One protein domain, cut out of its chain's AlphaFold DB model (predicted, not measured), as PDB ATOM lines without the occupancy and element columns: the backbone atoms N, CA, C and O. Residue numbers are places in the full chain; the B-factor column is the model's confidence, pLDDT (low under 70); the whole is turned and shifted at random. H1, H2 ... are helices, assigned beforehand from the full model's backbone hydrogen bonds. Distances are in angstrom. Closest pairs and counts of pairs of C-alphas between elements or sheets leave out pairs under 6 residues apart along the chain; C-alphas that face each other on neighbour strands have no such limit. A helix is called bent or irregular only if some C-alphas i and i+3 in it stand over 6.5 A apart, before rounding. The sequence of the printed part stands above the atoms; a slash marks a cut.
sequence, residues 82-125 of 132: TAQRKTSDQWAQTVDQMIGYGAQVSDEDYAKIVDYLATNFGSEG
ATOM      1  N   THR A  82     403.136 422.884 480.219       93.81
ATOM      2  CA  THR A  82     402.603 424.111 480.831       93.81
ATOM      3  C   THR A  82     403.575 425.289 480.771       93.81
ATOM      4  O   THR A  82     403.144 426.437 480.888       93.81
ATOM      5  N   ALA A  83     404.869 425.044 480.532       93.81
ATOM      6  CA  ALA A  83     405.862 426.087 480.274       93.81
ATOM      7  C   ALA A  83     405.772 426.685 478.858       93.81
ATOM      8  O   ALA A  83     406.340 427.744 478.603       93.81
ATOM      9  N   GLN A  84     405.079 426.029 477.925       94.69
ATOM     10  CA  GLN A  84     405.004 426.489 476.541       94.69
ATOM     11  C   GLN A  84     403.930 427.556 476.372       94.69
ATOM     12  O   GLN A  84     402.876 427.506 477.004       94.69
ATOM     13  N   ARG A  85     404.166 428.498 475.462       96.06
ATOM     14  CA  ARG A  85     403.145 429.421 474.961       96.06
ATOM     15  C   ARG A  85     403.153 429.349 473.447       96.06
ATOM     16  O   ARG A  85     404.194 429.584 472.835       96.06
ATOM     17  N   LYS A  86     402.037 428.932 472.857       94.75
ATOM     18  CA  LYS A  86     401.936 428.666 471.416       94.75
ATOM     19  C   LYS A  86     400.582 429.105 470.882       94.75
ATOM     20  O   LYS A  86     399.603 429.137 471.623       94.75
ATOM     21  N   THR A  87     400.510 429.427 469.598       95.62
ATOM     22  CA  THR A  87     399.222 429.624 468.918       95.62
ATOM     23  C   THR A  87     398.478 428.291 468.774       95.62
ATOM     24  O   THR A  87     399.070 427.222 468.928       95.62
ATOM     25  N   SER A  88     397.183 428.334 468.444       93.12
ATOM     26  CA  SER A  88     396.389 427.117 468.197       93.12
ATOM     27  C   SER A  88     397.010 426.225 467.111       93.12
ATOM     28  O   SER A  88     397.166 425.022 467.311       93.12
ATOM     29  N   ASP A  89     397.494 426.818 466.014       92.62
ATOM     30  CA  ASP A  89     398.151 426.077 464.927       92.62
ATOM     31  C   ASP A  89     399.455 425.405 465.377       92.62
ATOM     32  O   ASP A  89     399.741 424.261 465.021       92.62
ATOM     33  N   GLN A  90     400.249 426.088 466.200       94.75
ATOM     34  CA  GLN A  90     401.484 425.531 466.756       94.75
ATOM     35  C   GLN A  90     401.203 424.427 467.789       94.75
ATOM     36  O   GLN A  90     401.965 423.460 467.900       94.75
ATOM     37  N   TRP A  91     400.106 424.539 468.540       97.06
ATOM     38  CA  TRP A  91     399.641 423.471 469.419       97.06
ATOM     39  C   TRP A  91     399.176 422.254 468.627       97.06
ATOM     40  O   TRP A  91     399.586 421.146 468.960       97.06
ATOM     41  N   ALA A  92     398.425 422.446 467.542       96.25
ATOM     42  CA  ALA A  92     398.053 421.371 466.626       96.25
ATOM     43  C   ALA A  92     399.291 420.631 466.094       96.25
ATOM     44  O   ALA A  92     399.384 419.414 466.221       96.25
ATOM     45  N   GLN A  93     400.305 421.359 465.619       96.62
ATOM     46  CA  GLN A  93     401.571 420.757 465.179       96.62
ATOM     47  C   GLN A  93     402.268 419.958 466.289       96.62
ATOM     48  O   GLN A  93     402.807 418.882 466.036       96.62
ATOM     49  N   THR A  94     402.244 420.462 467.525       96.69
ATOM     50  CA  THR A  94     402.822 419.756 468.678       96.69
ATOM     51  C   THR A  94     402.067 418.455 468.958       96.69
ATOM     52  O   THR A  94     402.693 417.418 469.159       96.69
ATOM     53  N   VAL A  95     400.730 418.484 468.944       96.19
ATOM     54  CA  VAL A  95     399.895 417.291 469.151       96.19
ATOM     55  C   VAL A  95     400.142 416.265 468.044       96.19
ATOM     56  O   VAL A  95     400.363 415.096 468.352       96.19
ATOM     57  N   ASP A  96     400.204 416.694 466.783       95.81
ATOM     58  CA  ASP A  96     400.555 415.836 465.644       95.81
ATOM     59  C   ASP A  96     401.935 415.181 465.824       95.81
ATOM     60  O   ASP A  96     402.091 413.976 465.610       95.81
ATOM     61  N   GLN A  97     402.936 415.945 466.272       96.12
ATOM     62  CA  GLN A  97     404.272 415.415 466.546       96.12
ATOM     63  C   GLN A  97     404.243 414.359 467.659       96.12
ATOM     64  O   GLN A  97     404.869 413.310 467.522       96.12
ATOM     65  N   MET A  98     403.493 414.598 468.741       96.56
ATOM     66  CA  MET A  98     403.375 413.633 469.838       96.56
ATOM     67  C   MET A  98     402.633 412.367 469.404       96.56
ATOM     68  O   MET A  98     403.034 411.272 469.793       96.56
ATOM     69  N   ILE A  99     401.607 412.483 468.554       95.44
ATOM     70  CA  ILE A  99     400.950 411.324 467.931       95.44
ATOM     71  C   ILE A  99     401.963 410.532 467.098       95.44
ATOM     72  O   ILE A  99     402.029 409.310 467.212       95.44
ATOM     73  N   GLY A 100     402.811 411.220 466.325       94.38
ATOM     74  CA  GLY A 100     403.915 410.602 465.586       94.38
ATOM     75  C   GLY A 100     404.913 409.852 466.480       94.38
ATOM     76  O   GLY A 100     405.489 408.856 466.050       94.38
ATOM     77  N   TYR A 101     405.074 410.282 467.734       93.81
ATOM     78  CA  TYR A 101     405.882 409.602 468.753       93.81
ATOM     79  C   TYR A 101     405.129 408.520 469.540       93.81
ATOM     80  O   TYR A 101     405.724 407.868 470.396       93.81
ATOM     81  N   GLY A 102     403.851 408.285 469.240       93.31
ATOM     82  CA  GLY A 102     403.047 407.219 469.840       93.31
ATOM     83  C   GLY A 102     402.013 407.683 470.867       93.31
ATOM     84  O   GLY A 102     401.397 406.838 471.519       93.31
ATOM     85  N   ALA A 103     401.779 408.990 471.018       93.94
ATOM     86  CA  ALA A 103     400.665 409.478 471.826       93.94
ATOM     87  C   ALA A 103     399.325 409.027 471.222       93.94
ATOM     88  O   ALA A 103     399.056 409.196 470.033       93.94
ATOM     89  N   GLN A 104     398.463 408.461 472.061       92.31
ATOM     90  CA  GLN A 104     397.156 407.963 471.645       92.31
ATOM     91  C   GLN A 104     396.115 409.070 471.803       92.31
ATOM     92  O   GLN A 104     395.681 409.370 472.913       92.31
ATOM     93  N   VAL A 105     395.715 409.673 470.683       92.50
ATOM     94  CA  VAL A 105     394.704 410.738 470.622       92.50
ATOM     95  C   VAL A 105     393.628 410.353 469.610       92.50
ATOM     96  O   VAL A 105     393.931 410.068 468.450       92.50
ATOM     97  N   SER A 106     392.370 410.334 470.053       91.56
ATOM     98  CA  SER A 106     391.217 410.111 469.177       91.56
ATOM     99  C   SER A 106     390.925 411.355 468.324       91.56
ATOM    100  O   SER A 106     391.292 412.471 468.690       91.56
ATOM    101  N   ASP A 107     390.236 411.194 467.194       85.38
ATOM    102  CA  ASP A 107     389.822 412.311 466.322       85.38
ATOM    103  C   ASP A 107     388.924 413.290 467.068       85.38
ATOM    104  O   ASP A 107     389.020 414.501 466.878       85.38
ATOM    105  N   GLU A 108     388.048 412.747 467.911       89.25
ATOM    106  CA  GLU A 108     387.078 413.506 468.688       89.25
ATOM    107  C   GLU A 108     387.759 414.338 469.777       89.25
ATOM    108  O   GLU A 108     387.281 415.423 470.111       89.25
ATOM    109  N   ASP A 109     388.876 413.853 470.323       93.31
ATOM    110  CA  ASP A 109     389.606 414.534 471.389       93.31
ATOM    111  C   ASP A 109     390.689 415.468 470.867       93.31
ATOM    112  O   ASP A 109     391.034 416.423 471.558       93.31
ATOM    113  N   TYR A 110     391.184 415.256 469.646       95.19
ATOM    114  CA  TYR A 110     392.228 416.085 469.046       95.19
ATOM    115  C   TYR A 110     391.886 417.579 469.113       95.19
ATOM    116  O   TYR A 110     392.651 418.375 469.656       95.19
ATOM    117  N   ALA A 111     390.706 417.959 468.613       94.00
ATOM    118  CA  ALA A 111     390.280 419.355 468.604       94.00
ATOM    119  C   ALA A 111     390.101 419.909 470.026       94.00
ATOM    120  O   ALA A 111     390.499 421.038 470.291       94.00
ATOM    121  N   LYS A 112     389.569 419.100 470.954       95.56
ATOM    122  CA  LYS A 112     389.383 419.488 472.363       95.56
ATOM    123  C   LYS A 112     390.720 419.735 473.062       95.56
ATOM    124  O   LYS A 112     390.837 420.670 473.846       95.56
ATOM    125  N   ILE A 113     391.725 418.905 472.776       96.06
ATOM    126  CA  ILE A 113     393.085 419.037 473.309       96.06
ATOM    127  C   ILE A 113     393.728 420.322 472.786       96.06
ATOM    128  O   ILE A 113     394.230 421.109 473.582       96.06
ATOM    129  N   VAL A 114     393.700 420.552 471.469       96.38
ATOM    130  CA  VAL A 114     394.298 421.751 470.858       96.38
ATOM    131  C   VAL A 114     393.631 423.021 471.380       96.38
ATOM    132  O   VAL A 114     394.331 423.945 471.785       96.38
ATOM    133  N   ASP A 115     392.300 423.049 471.424       95.88
ATOM    134  CA  ASP A 115     391.534 424.191 471.925       95.88
ATOM    135  C   ASP A 115     391.849 424.492 473.393       95.88
ATOM    136  O   ASP A 115     392.137 425.631 473.762       95.88
ATOM    137  N   TYR A 116     391.899 423.457 474.230       96.56
ATOM    138  CA  TYR A 116     392.261 423.608 475.631       96.56
ATOM    139  C   TYR A 116     393.697 424.116 475.808       96.56
ATOM    140  O   TYR A 116     393.932 425.015 476.616       96.56
ATOM    141  N   LEU A 117     394.661 423.580 475.053       96.31
ATOM    142  CA  LEU A 117     396.054 424.025 475.114       96.31
ATOM    143  C   LEU A 117     396.202 425.475 474.638       96.31
ATOM    144  O   LEU A 117     396.896 426.258 475.277       96.31
ATOM    145  N   ALA A 118     395.514 425.857 473.564       96.12
ATOM    146  CA  ALA A 118     395.529 427.222 473.050       96.12
ATOM    147  C   ALA A 118     394.847 428.214 474.001       96.12
ATOM    148  O   ALA A 118     395.345 429.319 474.190       96.12
ATOM    149  N   THR A 119     393.743 427.813 474.631       95.50
ATOM    150  CA  THR A 119     393.003 428.646 475.589       95.50
ATOM    151  C   THR A 119     393.819 428.913 476.848       95.50
ATOM    152  O   THR A 119     393.875 430.040 477.329       95.50
ATOM    153  N   ASN A 120     394.475 427.883 477.386       95.44
ATOM    154  CA  ASN A 120     395.156 427.971 478.679       95.44
ATOM    155  C   ASN A 120     396.643 428.334 478.565       95.44
ATOM    156  O   ASN A 120     397.230 428.882 479.496       95.44
ATOM    157  N   PHE A 121     397.260 428.026 477.425       95.06
ATOM    158  CA  PHE A 121     398.692 428.186 477.169       95.06
ATOM    159  C   PHE A 121     398.946 428.845 475.803       95.06
ATOM    160  O   PHE A 121     399.916 428.537 475.102       95.06
ATOM    161  N   GLY A 122     398.055 429.755 475.410       93.31
ATOM    162  CA  GLY A 122     398.176 430.572 474.206       93.31
ATOM    163  C   GLY A 122     399.320 431.581 474.294       93.31
ATOM    164  O   GLY A 122     399.599 432.118 475.364       93.31
ATOM    165  N   SER A 123     399.993 431.872 473.180       90.56
ATOM    166  CA  SER A 123     400.855 433.057 473.084       90.56
ATOM    167  C   SER A 123     400.014 434.293 472.750       90.56
ATOM    168  O   SER A 123     399.308 434.299 471.739       90.56
ATOM    169  N   GLU A 124     400.115 435.349 473.556       67.38
ATOM    170  CA  GLU A 124     399.546 436.657 473.226       67.38
ATOM    171  C   GLU A 124     400.293 437.229 472.014       67.38
ATOM    172  O   GLU A 124     401.498 437.464 472.068       67.38
ATOM    173  N   GLY A 125     399.594 437.402 470.894       59.81
ATOM    174  CA  GLY A 125     400.178 437.970 469.675       59.81
ATOM    175  C   GLY A 125     400.354 436.969 468.541       59.81
ATOM    176  O   GLY A 125     401.468 436.750 468.078       59.81
TER     177      GLY A 125
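This is residues 82 to 125 of the 132 residues of the protein "Dehyd-heme_bind domain-containing protein" of Sphingobium algorifonticola (UniProt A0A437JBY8). Two helices make a V: H2, the longer, and H1 meet near the narrow end, where H1 begins and H2 nears its end, and they spread apart towards the other end, where residues 101 to 106 run across the opening from one to the other. Residues 82 to 87 before H1 and residues 122 to 125 after H2 lie at the narrow end. The printed part has 44 residues with two named helices, H1 then H2 along the chain, and no named strand; the class is all helix. It is compact, with a radius of gyration of the C-alphas of 10.1 A, and its outline is elongated, spanning 29 by 19 by 16 A.

H2 is residues 107 to 121, 21.2 A from C-alpha 107 at (389.822, 412.311, 466.322) to C-alpha 121 at (398.692, 428.186, 477.169). H2 is irregular, but only just: C-alphas 108 and 111 are 6.7 A apart, and its line is a rough one. H1 is residues 88 to 100, 18.3 A from first to last C-alpha, and begins at C-alpha 88 at (396.389, 427.117, 468.197).

H2 and H1 touch, with 10 pairs of C-alphas within 8 A. Their closest C-alphas are those of Ser 88 and Ala 118, 4.9 A apart. They run opposite ways at a steep tilt of 51 degrees, and their centres are 10.1 A apart. In H1 every O i to N i+4 pair is within hydrogen-bond range; in H2, 9 of 11 are.

The two C-alphas farthest apart are those of Gly 102 and Gly 125, at 30.9 A. The printed part has no cut, and the link from H1 to H2, six residues, is short. The mean pLDDT of the printed part is 93.1; residues 124 to 125 are under 70.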